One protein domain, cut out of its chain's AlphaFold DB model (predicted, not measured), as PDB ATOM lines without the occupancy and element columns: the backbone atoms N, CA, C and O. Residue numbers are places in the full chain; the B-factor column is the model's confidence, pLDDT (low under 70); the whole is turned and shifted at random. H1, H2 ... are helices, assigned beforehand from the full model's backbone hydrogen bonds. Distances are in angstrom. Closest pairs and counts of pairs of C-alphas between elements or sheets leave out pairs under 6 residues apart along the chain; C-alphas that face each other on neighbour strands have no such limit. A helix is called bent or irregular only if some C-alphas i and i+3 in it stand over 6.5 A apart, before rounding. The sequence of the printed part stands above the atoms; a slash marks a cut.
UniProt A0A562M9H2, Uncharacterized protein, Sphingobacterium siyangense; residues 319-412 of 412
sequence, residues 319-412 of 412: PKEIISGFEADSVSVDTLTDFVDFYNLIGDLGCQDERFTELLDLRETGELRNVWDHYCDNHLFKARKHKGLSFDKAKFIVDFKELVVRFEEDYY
ATOM      1  N   PRO A 319     -31.294  19.456 289.632       95.50
ATOM      2  CA  PRO A 319     -31.766  18.181 290.164       95.50
ATOM      3  C   PRO A 319     -33.062  17.700 289.514       95.50
ATOM      4  O   PRO A 319     -33.247  16.506 289.286       95.50
ATOM      5  N   LYS A 320     -33.963  18.630 289.177       95.31
ATOM      6  CA  LYS A 320     -35.227  18.308 288.511       95.31
ATOM      7  C   LYS A 320     -35.006  17.712 287.119       95.31
ATOM      8  O   LYS A 320     -35.663  16.731 286.784       95.31
ATOM      9  N   GLU A 321     -34.105  18.288 286.325       95.00
ATOM     10  CA  GLU A 321     -33.795  17.781 284.982       95.00
ATOM     11  C   GLU A 321     -33.093  16.425 285.047       95.00
ATOM     12  O   GLU A 321     -33.475  15.516 284.308       95.00
ATOM     13  N   ILE A 322     -32.169  16.245 285.999       96.81
ATOM     14  CA  ILE A 322     -31.523  14.952 286.261       96.81
ATOM     15  C   ILE A 322     -32.584  13.894 286.598       96.81
ATOM     16  O   ILE A 322     -32.655  12.861 285.934       96.81
ATOM     17  N   ILE A 323     -33.469  14.159 287.566       97.06
ATOM     18  CA  ILE A 323     -34.544  13.227 287.950       97.06
ATOM     19  C   ILE A 323     -35.419  12.876 286.743       97.06
ATOM     20  O   ILE A 323     -35.622  11.695 286.462       97.06
ATOM     21  N   SER A 324     -35.899  13.873 285.995       95.88
ATOM     22  CA  SER A 324     -36.735  13.636 284.812       95.88
ATOM     23  C   SER A 324     -36.015  12.833 283.723       95.88
ATOM     24  O   SER A 324     -36.638  12.000 283.063       95.88
ATOM     25  N   GLY A 325     -34.705  13.020 283.546       95.94
ATOM     26  CA  GLY A 325     -33.905  12.217 282.622       95.94
ATOM     27  C   GLY A 325     -33.775  10.750 283.054       95.94
ATOM     28  O   GLY A 325     -33.780   9.852 282.208       95.94
ATOM     29  N   PHE A 326     -33.729  10.480 284.362       95.75
ATOM     30  CA  PHE A 326     -33.746   9.116 284.903       95.75
ATOM     31  C   PHE A 326     -35.144   8.479 284.916       95.75
ATOM     32  O   PHE A 326     -35.244   7.253 284.899       95.75
ATOM     33  N   GLU A 327     -36.219   9.268 284.882       95.38
ATOM     34  CA  GLU A 327     -37.596   8.776 284.712       95.38
ATOM     35  C   GLU A 327     -37.899   8.336 283.267       95.38
ATOM     36  O   GLU A 327     -38.819   7.547 283.041       95.38
ATOM     37  N   ALA A 328     -37.125   8.803 282.281       93.00
ATOM     38  CA  ALA A 328     -37.309   8.443 280.878       93.00
ATOM     39  C   ALA A 328     -37.007   6.958 280.588       93.00
ATOM     40  O   ALA A 328     -36.199   6.308 281.265       93.00
ATOM     41  N   ASP A 329     -37.593   6.426 279.506       87.06
ATOM     42  CA  ASP A 329     -37.409   5.031 279.065       87.06
ATOM     43  C   ASP A 329     -35.922   4.659 278.923       87.06
ATOM     44  O   ASP A 329     -35.471   3.608 279.391       87.06
ATOM     45  N   SER A 330     -35.121   5.568 278.367       89.25
ATOM     46  CA  SER A 330     -33.664   5.461 278.267       89.25
ATOM     47  C   SER A 330     -32.992   6.701 278.845       89.25
ATOM     48  O   SER A 330     -33.359   7.811 278.468       89.25
ATOM     49  N   VAL A 331     -31.974   6.506 279.689       91.00
ATOM     50  CA  VAL A 331     -31.146   7.607 280.208       91.00
ATOM     51  C   VAL A 331     -30.176   8.036 279.111       91.00
ATOM     52  O   VAL A 331     -29.465   7.193 278.554       91.00
ATOM     53  N   SER A 332     -30.181   9.319 278.762       90.56
ATOM     54  CA  SER A 332     -29.262   9.861 277.763       90.56
ATOM     55  C   SER A 332     -27.858  10.034 278.354       90.56
ATOM     56  O   SER A 332     -27.670  10.076 279.569       90.56
ATOM     57  N   VAL A 333     -26.854  10.153 277.484       88.31
ATOM     58  CA  VAL A 333     -25.483  10.479 277.919       88.31
ATOM     59  C   VAL A 333     -25.425  11.874 278.545       88.31
ATOM     60  O   VAL A 333     -24.649  12.078 279.474       88.31
ATOM     61  N   ASP A 334     -26.262  12.800 278.075       90.69
ATOM     62  CA  ASP A 334     -26.340  14.159 278.614       90.69
ATOM     63  C   ASP A 334     -26.850  14.118 280.060       90.69
ATOM     64  O   ASP A 334     -26.159  14.587 280.949       90.69
ATOM     65  N   THR A 335     -27.936  13.385 280.339       94.00
ATOM     66  CA  THR A 335     -28.441  13.196 281.712       94.00
ATOM     67  C   THR A 335     -27.413  12.542 282.639       94.00
ATOM     68  O   THR A 335     -27.316  12.900 283.811       94.00
ATOM     69  N   LEU A 336     -26.642  11.566 282.142       93.62
ATOM     70  CA  LEU A 336     -25.557  10.981 282.934       93.62
ATOM     71  C   LEU A 336     -24.444  12.000 283.215       93.62
ATOM     72  O   LEU A 336     -23.860  11.961 284.292       93.62
ATOM     73  N   THR A 337     -24.155  12.882 282.256       92.62
ATOM     74  CA  THR A 337     -23.161  13.951 282.406       92.62
ATOM     75  C   THR A 337     -23.643  14.986 283.420       92.62
ATOM     76  O   THR A 337     -22.904  15.272 284.350       92.62
ATOM     77  N   ASP A 338     -24.904  15.419 283.346       95.12
ATOM     78  CA  ASP A 338     -25.502  16.347 284.317       95.12
ATOM     79  C   ASP A 338     -25.430  15.792 285.753       95.12
ATOM     80  O   ASP A 338     -25.107  16.509 286.701       95.12
ATOM     81  N   PHE A 339     -25.693  14.488 285.927       96.00
ATOM     82  CA  PHE A 339     -25.517  13.820 287.219       96.00
ATOM     83  C   PHE A 339     -24.054  13.815 287.675       96.00
ATOM     84  O   PHE A 339     -23.785  14.098 288.836       96.00
ATOM     85  N   VAL A 340     -23.121  13.470 286.790       94.38
ATOM     86  CA  VAL A 340     -21.679  13.409 287.083       94.38
ATOM     87  C   VAL A 340     -21.131  14.777 287.469       94.38
ATOM     88  O   VAL A 340     -20.370  14.870 288.428       94.38
ATOM     89  N   ASP A 341     -21.556  15.831 286.780       93.69
ATOM     90  CA  ASP A 341     -21.183  17.199 287.117       93.69
ATOM     91  C   ASP A 341     -21.705  17.546 288.517       93.69
ATOM     92  O   ASP A 341     -20.941  18.012 289.361       93.69
ATOM     93  N   PHE A 342     -22.978  17.251 288.817       95.38
ATOM     94  CA  PHE A 342     -23.533  17.458 290.160       95.38
ATOM     95  C   PHE A 342     -22.795  16.635 291.230       95.38
ATOM     96  O   PHE A 342     -22.491  17.128 292.312       95.38
ATOM     97  N   TYR A 343     -22.472  15.380 290.927       94.69
ATOM     98  CA  TYR A 343     -21.722  14.481 291.801       94.69
ATOM     99  C   TYR A 343     -20.329  15.040 292.137       94.69
ATOM    100  O   TYR A 343     -19.885  14.970 293.287       94.69
ATOM    101  N   ASN A 344     -19.650  15.631 291.154       92.44
ATOM    102  CA  ASN A 344     -18.363  16.292 291.355       92.44
ATOM    103  C   ASN A 344     -18.508  17.570 292.180       92.44
ATOM    104  O   ASN A 344     -17.795  17.703 293.164       92.44
ATOM    105  N   LEU A 345     -19.500  18.417 291.882       92.81
ATOM    106  CA  LEU A 345     -19.782  19.637 292.648       92.81
ATOM    107  C   LEU A 345     -19.910  19.366 294.157       92.81
ATOM    108  O   LEU A 345     -19.329  20.075 294.978       92.81
ATOM    109  N   ILE A 346     -20.661  18.322 294.524       92.00
ATOM    110  CA  ILE A 346     -20.811  17.889 295.920       92.00
ATOM    111  C   ILE A 346     -19.489  17.360 296.491       92.00
ATOM    112  O   ILE A 346     -19.180  17.587 297.660       92.00
ATOM    113  N   GLY A 347     -18.706  16.659 295.670       91.50
ATOM    114  CA  GLY A 347     -17.378  16.177 296.038       91.50
ATOM    115  C   GLY A 347     -16.421  17.305 296.395       91.50
ATOM    116  O   GLY A 347     -15.817  17.269 297.465       91.50
ATOM    117  N   ASP A 348     -16.322  18.300 295.518       91.62
ATOM    118  CA  ASP A 348     -15.426  19.449 295.664       91.62
ATOM    119  C   ASP A 348     -15.733  20.195 296.958       91.62
ATOM    120  O   ASP A 348     -14.859  20.430 297.791       91.62
ATOM    121  N   LEU A 349     -17.017  20.463 297.186       89.81
ATOM    122  CA  LEU A 349     -17.498  21.061 298.416       89.81
ATOM    123  C   LEU A 349     -17.156  20.229 299.661       89.81
ATOM    124  O   LEU A 349     -16.634  20.765 300.639       89.81
ATOM    125  N   GLY A 350     -17.497  18.938 299.657       89.88
ATOM    126  CA  GLY A 350     -17.294  18.065 300.812       89.88
ATOM    127  C   GLY A 350     -15.816  17.888 301.166       89.88
ATOM    128  O   GLY A 350     -15.482  17.685 302.332       89.88
ATOM    129  N   CYS A 351     -14.928  17.997 300.170       89.50
ATOM    130  CA  CYS A 351     -13.478  18.020 300.370       89.50
ATOM    131  C   CYS A 351     -12.967  19.391 300.835       89.50
ATOM    132  O   CYS A 351     -11.949  19.460 301.525       89.50
ATOM    133  N   GLN A 352     -13.647  20.475 300.452       89.50
ATOM    134  CA  GLN A 352     -13.271  21.845 300.787       89.50
ATOM    135  C   GLN A 352     -13.559  22.204 302.252       89.50
ATOM    136  O   GLN A 352     -12.776  22.947 302.848       89.50
ATOM    137  N   ASP A 353     -14.662  21.720 302.832       86.81
ATOM    138  CA  ASP A 353     -15.089  22.095 304.186       86.81
ATOM    139  C   ASP A 353     -15.719  20.918 304.951       86.81
ATOM    140  O   ASP A 353     -16.648  20.257 304.483       86.81
ATOM    141  N   GLU A 354     -15.219  20.683 306.170       88.31
ATOM    142  CA  GLU A 354     -15.617  19.573 307.047       88.31
ATOM    143  C   GLU A 354     -17.118  19.566 307.381       88.31
ATOM    144  O   GLU A 354     -17.684  18.508 307.663       88.31
ATOM    145  N   ARG A 355     -17.791  20.724 307.323       87.25
ATOM    146  CA  ARG A 355     -19.243  20.820 307.543       87.25
ATOM    147  C   ARG A 355     -20.045  20.007 306.530       87.25
ATOM    148  O   ARG A 355     -21.139  19.569 306.856       87.25
ATOM    149  N   PHE A 356     -19.492  19.771 305.341       88.31
ATOM    150  CA  PHE A 356     -20.159  19.058 304.252       88.31
ATOM    151  C   PHE A 356     -19.620  17.637 304.045       88.31
ATOM    152  O   PHE A 356     -19.951  16.990 303.051       88.31
ATOM    153  N   THR A 357     -18.806  17.107 304.967       89.06
ATOM    154  CA  THR A 357     -18.256  15.745 304.846       89.06
ATOM    155  C   THR A 357     -19.348  14.668 304.810       89.06
ATOM    156  O   THR A 357     -19.185  13.675 304.108       89.06
ATOM    157  N   GLU A 358     -20.496  14.876 305.467       89.88
ATOM    158  CA  GLU A 358     -21.640  13.948 305.381       89.88
ATOM    159  C   GLU A 358     -22.154  13.792 303.935       89.88
ATOM    160  O   GLU A 358     -22.564  12.702 303.535       89.88
ATOM    161  N   LEU A 359     -22.058  14.842 303.109       90.25
ATOM    162  CA  LEU A 359     -22.445  14.767 301.699       90.25
ATOM    163  C   LEU A 359     -21.524  13.840 300.895       90.25
ATOM    164  O   LEU A 359     -21.992  13.211 299.946       90.25
ATOM    165  N   LEU A 360     -20.245  13.706 301.276       90.62
ATOM    166  CA  LEU A 360     -19.331  12.742 300.653       90.62
ATOM    167  C   LEU A 360     -19.780  11.310 300.929       90.62
ATOM    168  O   LEU A 360     -19.829  10.490 300.013       90.62
ATOM    169  N   ASP A 361     -20.151  11.024 302.176       90.19
ATOM    170  CA  ASP A 361     -20.627   9.700 302.566       90.19
ATOM    171  C   ASP A 361     -21.922   9.353 301.823       90.19
ATOM    172  O   ASP A 361     -22.022   8.280 301.226       90.19
ATOM    173  N   LEU A 362     -22.884  10.282 301.775       89.00
ATOM    174  CA  LEU A 362     -24.142  10.100 301.042       89.00
ATOM    175  C   LEU A 362     -23.905   9.874 299.548       89.00
ATOM    176  O   LEU A 362     -24.474   8.952 298.959       89.00
ATOM    177  N   ARG A 363     -23.020  10.665 298.940       89.50
ATOM    178  CA  ARG A 363     -22.662  10.563 297.523       89.50
ATOM    179  C   ARG A 363     -22.097   9.185 297.153       89.50
ATOM    180  O   ARG A 363     -22.343   8.682 296.056       89.50
ATOM    181  N   GLU A 364     -21.327   8.566 298.040       88.62
ATOM    182  CA  GLU A 364     -20.691   7.264 297.805       88.62
ATOM    183  C   GLU A 364     -21.616   6.070 298.128       88.62
ATOM    184  O   GLU A 364     -21.206   4.911 298.016       88.62
ATOM    185  N   THR A 365     -22.879   6.321 298.490       84.69
ATOM    186  CA  THR A 365     -23.845   5.271 298.836       84.69
ATOM    187  C   THR A 365     -24.782   4.889 297.687       84.69
ATOM    188  O   THR A 365     -25.042   5.644 296.749       84.69
ATOM    189  N   GLY A 366     -25.312   3.665 297.775       88.62
ATOM    190  CA  GLY A 366     -26.461   3.236 296.981       88.62
ATOM    191  C   GLY A 366     -26.232   3.229 295.468       88.62
ATOM    192  O   GLY A 366     -25.206   2.764 294.973       88.62
ATOM    193  N   GLU A 367     -27.242   3.674 294.723       94.19
ATOM    194  CA  GLU A 367     -27.195   3.727 293.260       94.19
ATOM    195  C   GLU A 367     -26.422   4.930 292.717       94.19
ATOM    196  O   GLU A 367     -26.030   4.900 291.552       94.19
ATOM    197  N   LEU A 368     -26.144   5.955 293.530       94.88
ATOM    198  CA  LEU A 368     -25.346   7.111 293.101       94.88
ATOM    199  C   LEU A 368     -23.952   6.660 292.657       94.88
ATOM    200  O   LEU A 368     -23.503   6.981 291.554       94.88
ATOM    201  N   ARG A 369     -23.314   5.810 293.471       93.31
ATOM    202  CA  ARG A 369     -22.024   5.204 293.134       93.31
ATOM    203  C   ARG A 369     -22.101   4.315 291.893       93.31
ATOM    204  O   ARG A 369     -21.224   4.390 291.035       93.31
ATOM    205  N   ASN A 370     -23.154   3.507 291.760       92.44
ATOM    206  CA  ASN A 370     -23.324   2.622 290.603       92.44
ATOM    207  C   ASN A 370     -23.451   3.407 289.291       92.44
ATOM    208  O   ASN A 370     -22.899   2.992 288.270       92.44
ATOM    209  N   VAL A 371     -24.171   4.534 289.304       93.12
ATOM    210  CA  VAL A 371     -24.300   5.420 288.140       93.12
ATOM    211  C   VAL A 371     -22.965   6.090 287.816       93.12
ATOM    212  O   VAL A 371     -22.571   6.109 286.648       93.12
ATOM    213  N   TRP A 372     -22.237   6.578 288.826       92.44
ATOM    214  CA  TRP A 372     -20.897   7.144 288.644       92.44
ATOM    215  C   TRP A 372     -19.926   6.135 288.013       92.44
ATOM    216  O   TRP A 372     -19.283   6.429 287.000       92.44
ATOM    217  N   ASP A 373     -19.863   4.917 288.559       89.19
ATOM    218  CA  ASP A 373     -19.004   3.847 288.047       89.19
ATOM    219  C   ASP A 373     -19.423   3.437 286.624       89.19
ATOM    220  O   ASP A 373     -18.571   3.257 285.749       89.19
ATOM    221  N   HIS A 374     -20.733   3.373 286.348       88.81
ATOM    222  CA  HIS A 374     -21.252   3.145 285.000       88.81
ATOM    223  C   HIS A 374     -20.784   4.230 284.021       88.81
ATOM    224  O   HIS A 374     -20.356   3.901 282.909       88.81
ATOM    225  N   TYR A 375     -20.838   5.508 284.403       88.81
ATOM    226  CA  TYR A 375     -20.363   6.592 283.546       88.81
ATOM    227  C   TYR A 375     -18.854   6.502 283.305       88.81
ATOM    228  O   TYR A 375     -18.404   6.536 282.156       88.81
ATOM    229  N   CYS A 376     -18.067   6.317 284.368       84.38
ATOM    230  CA  CYS A 376     -16.612   6.212 284.294       84.38
ATOM    231  C   CYS A 376     -16.157   5.104 283.339       84.38
ATOM    232  O   CYS A 376     -15.299   5.339 282.481       84.38
ATOM    233  N   ASP A 377     -16.759   3.919 283.448       81.94
ATOM    234  CA  ASP A 377     -16.401   2.754 282.636       81.94
ATOM    235  C   ASP A 377     -16.779   2.913 281.156       81.94
ATOM    236  O   ASP A 377     -16.078   2.408 280.273       81.94
ATOM    237  N   ASN A 378     -17.872   3.622 280.858       79.44
ATOM    238  CA  ASN A 378     -18.353   3.781 279.484       79.44
ATOM    239  C   ASN A 378     -17.800   5.033 278.780       79.44
ATOM    240  O   ASN A 378     -17.668   5.028 277.550       79.44
ATOM    241  N   HIS A 379     -17.443   6.085 279.527       76.25
ATOM    242  CA  HIS A 379     -17.150   7.407 278.961       76.25
ATOM    243  C   HIS A 379     -15.758   7.961 279.298       76.25
ATOM    244  O   HIS A 379     -15.149   8.581 278.418       76.25
ATOM    245  N   LEU A 380     -15.208   7.698 280.491       67.06
ATOM    246  CA  LEU A 380     -13.904   8.236 280.915       67.06
ATOM    247  C   LEU A 380     -12.747   7.268 280.627       67.06
ATOM    248  O   LEU A 380     -11.784   7.615 279.936       67.06
ATOM    249  N   PHE A 381     -12.848   6.015 281.072       60.91
ATOM    250  CA  PHE A 381     -11.795   5.015 280.905       60.91
ATOM    251  C   PHE A 381     -12.112   4.085 279.731       60.91
ATOM    252  O   PHE A 381     -12.779   3.068 279.869       60.91
ATOM    253  N   LYS A 382     -11.554   4.363 278.544       51.16
ATOM    254  CA  LYS A 382     -11.708   3.524 277.326       51.16
ATOM    255  C   LYS A 382     -11.114   2.102 277.405       51.16
ATOM    256  O   LYS A 382     -10.822   1.492 276.373       51.16
ATOM    257  N   ALA A 383     -10.882   1.557 278.593       45.44
ATOM    258  CA  ALA A 383     -10.187   0.297 278.762       45.44
ATOM    259  C   ALA A 383     -10.561  -0.411 280.067       45.44
ATOM    260  O   ALA A 383      -9.725  -0.548 280.950       45.44
ATOM    261  N   ARG A 384     -11.762  -0.983 280.126       42.59
ATOM    262  CA  ARG A 384     -11.973  -2.339 280.650       42.59
ATOM    263  C   ARG A 384     -13.289  -2.870 280.102       42.59
ATOM    264  O   ARG A 384     -14.328  -2.237 280.196       42.59
ATOM    265  N   LYS A 385     -13.247  -4.058 279.495       46.75
ATOM    266  CA  LYS A 385     -14.451  -4.834 279.185       46.75
ATOM    267  C   LYS A 385     -15.045  -5.345 280.503       46.75
ATOM    268  O   LYS A 385     -14.923  -6.533 280.792       46.75
ATOM    269  N   HIS A 386     -15.650  -4.477 281.306       47.59
ATOM    270  CA  HIS A 386     -16.528  -4.925 282.376       47.59
ATOM    271  C   HIS A 386     -17.924  -5.101 281.781       47.59
ATOM    272  O   HIS A 386     -18.576  -4.171 281.319       47.59
ATOM    273  N   LYS A 387     -18.335  -6.366 281.667       45.31
ATOM    274  CA  LYS A 387     -19.703  -6.724 281.300       45.31
ATOM    275  C   LYS A 387     -20.634  -6.241 282.416       45.31
ATOM    276  O   LYS A 387     -20.509  -6.734 283.529       45.31
ATOM    277  N   GLY A 388     -21.606  -5.398 282.073       56.41
ATOM    278  CA  GLY A 388     -22.897  -5.362 282.764       56.41
ATOM    279  C   GLY A 388     -22.989  -4.536 284.044       56.41
ATOM    280  O   GLY A 388     -23.705  -4.960 284.944       56.41
ATOM    281  N   LEU A 389     -22.329  -3.377 284.135       61.12
ATOM    282  CA  LEU A 389     -22.738  -2.387 285.137       61.12
ATOM    283  C   LEU A 389     -24.111  -1.830 284.744       61.12
ATOM    284  O   LEU A 389     -24.254  -1.175 283.710       61.12
ATOM    285  N   SER A 390     -25.112  -2.134 285.559       76.75
ATOM    286  CA  SER A 390     -26.468  -1.600 285.488       76.75
ATOM    287  C   SER A 390     -26.809  -0.968 286.827       76.75
ATOM    288  O   SER A 390     -26.376  -1.474 287.859       76.75
ATOM    289  N   PHE A 391     -27.621   0.075 286.801       89.19
ATOM    290  CA  PHE A 391     -28.140   0.747 287.986       89.19
ATOM    291  C   PHE A 391     -29.666   0.652 288.010       89.19
ATOM    292  O   PHE A 391     -30.312   0.526 286.962       89.19
ATOM    293  N   ASP A 392     -30.241   0.710 289.206       93.69
ATOM    294  CA  ASP A 392     -31.688   0.798 289.387       93.69
ATOM    295  C   ASP A 392     -32.120   2.269 289.340       93.69
ATOM    296  O   ASP A 392     -31.804   3.055 290.230       93.69
ATOM    297  N   LYS A 393     -32.862   2.652 288.293       94.19
ATOM    298  CA  LYS A 393     -33.323   4.036 288.099       94.19
ATOM    299  C   LYS A 393     -34.232   4.523 289.226       94.19
ATOM    300  O   LYS A 393     -34.142   5.678 289.626       94.19
ATOM    301  N   ALA A 394     -35.126   3.666 289.722       94.44
ATOM    302  CA  ALA A 394     -36.095   4.059 290.737       94.44
ATOM    303  C   ALA A 394     -35.392   4.310 292.070       94.44
ATOM    304  O   ALA A 394     -35.671   5.302 292.739       94.44
ATOM    305  N   LYS A 395     -34.441   3.441 292.418       95.44
ATOM    306  CA  LYS A 395     -33.626   3.614 293.616       95.44
ATOM    307  C   LYS A 395     -32.640   4.781 293.478       95.44
ATOM    308  O   LYS A 395     -32.544   5.565 294.410       95.44
ATOM    309  N   PHE A 396     -32.035   4.992 292.305       96.19
ATOM    310  CA  PHE A 396     -31.245   6.199 292.025       96.19
ATOM    311  C   PHE A 396     -32.032   7.480 292.305       96.19
ATOM    312  O   PHE A 396     -31.525   8.363 292.981       96.19
ATOM    313  N   ILE A 397     -33.279   7.584 291.833       96.19
ATOM    314  CA  ILE A 397     -34.101   8.782 292.063       96.19
ATOM    315  C   ILE A 397     -34.346   9.016 293.562       96.19
ATOM    316  O   ILE A 397     -34.414  10.168 293.988       96.19
ATOM    317  N   VAL A 398     -34.500   7.952 294.355       96.00
ATOM    318  CA  VAL A 398     -34.655   8.055 295.815       96.00
ATOM    319  C   VAL A 398     -33.357   8.544 296.453       96.00
ATOM    320  O   VAL A 398     -33.380   9.585 297.107       96.00
ATOM    321  N   ASP A 399     -32.245   7.856 296.192       95.38
ATOM    322  CA  ASP A 399     -30.928   8.180 296.754       95.38
ATOM    323  C   ASP A 399     -30.497   9.610 296.353       95.38
ATOM    324  O   ASP A 399     -29.984  10.381 297.161       95.38
ATOM    325  N   PHE A 400     -30.772  10.017 295.110       96.38
ATOM    326  CA  PHE A 400     -30.438  11.346 294.594       96.38
ATOM    327  C   PHE A 400     -31.285  12.448 295.233       96.38
ATOM    328  O   PHE A 400     -30.761  13.507 295.567       96.38
ATOM    329  N   LYS A 401     -32.586  12.212 295.446       95.00
ATOM    330  CA  LYS A 401     -33.443  13.168 296.166       95.00
ATOM    331  C   LYS A 401     -32.983  13.357 297.605       95.00
ATOM    332  O   LYS A 401     -33.016  14.484 298.081       95.00
ATOM    333  N   GLU A 402     -32.568  12.287 298.278       93.94
ATOM    334  CA  GLU A 402     -32.021  12.372 299.634       93.94
ATOM    335  C   GLU A 402     -30.758  13.240 299.663       93.94
ATOM    336  O   GLU A 402     -30.705  14.198 300.433       93.94
ATOM    337  N   LEU A 403     -29.804  12.986 298.759       94.25
ATOM    338  CA  LEU A 403     -28.595  13.804 298.636       94.25
ATOM    339  C   LEU A 403     -28.919  15.284 298.380       94.25
ATOM    340  O   LEU A 403     -28.356  16.159 299.029       94.25
ATOM    341  N   VAL A 404     -29.831  15.567 297.446       93.56
ATOM    342  CA  VAL A 404     -30.213  16.941 297.080       93.56
ATOM    343  C   VAL A 404     -30.897  17.660 298.238       93.56
ATOM    344  O   VAL A 404     -30.608  18.827 298.470       93.56
ATOM    345  N   VAL A 405     -31.783  16.985 298.977       92.06
ATOM    346  CA  VAL A 405     -32.434  17.579 300.156       92.06
ATOM    347  C   VAL A 405     -31.396  17.942 301.210       92.06
ATOM    348  O   VAL A 405     -31.443  19.054 301.721       92.06
ATOM    349  N   ARG A 406     -30.433  17.056 301.490       89.81
ATOM    350  CA  ARG A 406     -29.350  17.353 302.439       89.81
ATOM    351  C   ARG A 406     -28.470  18.502 301.981       89.81
ATOM    352  O   ARG A 406     -28.232  19.427 302.744       89.81
ATOM    353  N   PHE A 407     -28.070  18.486 300.713       88.88
ATOM    354  CA  PHE A 407     -27.330  19.591 300.121       88.88
ATOM    355  C   PHE A 407     -28.085  20.916 300.271       88.88
ATOM    356  O   PHE A 407     -27.493  21.890 300.711       88.88
ATOM    357  N   GLU A 408     -29.386  20.956 299.964       88.69
ATOM    358  CA  GLU A 408     -30.193  22.175 300.087       88.69
ATOM    359  C   GLU A 408     -30.430  22.620 301.537       88.69
ATOM    360  O   GLU A 408     -30.470  23.825 301.760       88.69
ATOM    361  N   GLU A 409     -30.568  21.701 302.500       82.81
ATOM    362  CA  GLU A 409     -30.711  22.013 303.937       82.81
ATOM    363  C   GLU A 409     -29.451  22.658 304.533       82.81
ATOM    364  O   GLU A 409     -29.559  23.502 305.421       82.81
ATOM    365  N   ASP A 410     -28.269  22.267 304.049       66.44
ATOM    366  CA  ASP A 410     -26.989  22.775 304.552       66.44
ATOM    367  C   ASP A 410     -26.496  24.025 303.784       66.44
ATOM    368  O   ASP A 410     -25.592  24.722 304.252       66.44
ATOM    369  N   TYR A 411     -27.072  24.321 302.608       65.00
ATOM    370  CA  TYR A 411     -26.690  25.445 301.729       65.00
ATOM    371  C   TYR A 411     -27.635  26.653 301.746       65.00
ATOM    372  O   TYR A 411     -27.226  27.736 301.303       65.00
ATOM    373  N   TYR A 412     -28.883  26.475 302.187       52.97
ATOM    374  CA  TYR A 412     -29.928  27.506 302.248       52.97
ATOM    375  C   TYR A 412     -30.572  27.553 303.627       52.97
ATOM    376  O   TYR A 412     -30.926  28.683 304.050       52.97
TER     377      TYR A 412
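Overview. This is residues 319 to 412 of the 412 residues of an uncharacterized protein of Sphingobacterium siyangense (UniProt A0A562M9H2). Two long helices, H2 and H5, run the same way through the body, and the shorter H1 and H3, running the other way, bridge them: H1 touches H2 near its start and H3 touches it near its end. H4 packs on residues 336 to 340 of H2 at a steep tilt and makes a corner with H5, where the two touch near their first residues, and the long loop of residues 381 to 392 lies at one end of the longest axis. The printed part has 94 residues with five named helices, H1 to H5 in order along the chain, and no named strand, and its class is all helix. The whole is compact, with a radius of gyration of the C-alphas of 13.4 A, and the C-alphas span 39 by 27 by 20 A.

Arrangement. H1, residues 319 to 327, and H2, residues 333 to 352, form a helical hairpin at a steep tilt of 42 degrees; their closest C-alphas, of Gly 325 and Thr 335, are 5.6 A apart, and H2 touches H1 with residues 335 to 339 alone. H2 forms a second helical hairpin with H3, residues 354 to 363, at a shallow tilt of 31 degrees; the closest C-alphas, of Gly 350 and Phe 356, are 4.6 A apart. H4, residues 366 to 380, touches H2 at a steep tilt of 67 degrees, only just short of perpendicular, with the C-alphas of Val 340 and Trp 372 closest at 6.5 A. H5, residues 393 to 411, touches H1 at a shallow tilt of 5 degrees, opposite ways, closest at the C-alphas of Phe 326 and Lys 393, 6.0 A. H5 touches H3 with residues 403 to 410 alone, at 8 degrees, opposite ways; the closest C-alphas, of Leu 362 and Leu 403, are 6.3 A apart. H4 touches H5 about perpendicular at 78 degrees, with the C-alphas of Glu 367 and Phe 396 closest at 4.9 A. H1 is apart from H3 and H4. In H1, H2 and H5 every O i to N i+4 pair is within hydrogen-bond range; in H4 10 of 11 are, and in H3 3 of 6.

Along the chain. H1 begins at C-alpha 319, (-31.766, 18.181, 290.164), and is 12.3 A long. H2 is 28.3 A long, H3 14.9 A, H4 21.0 A and H5 26.2 A. H3 is irregular, with C-alphas 355 and 358 7.6 A apart. H5 ends at C-alpha 411, (-26.690, 25.445, 301.729).

Size, cuts and confidence. The C-alphas farthest apart, of Lys 385 and Tyr 412, are 42.6 A apart. The printed part has no cut, and the link from H4 to H5 is long. Residues 380 to 389 and 410 to 412 have pLDDT under 70.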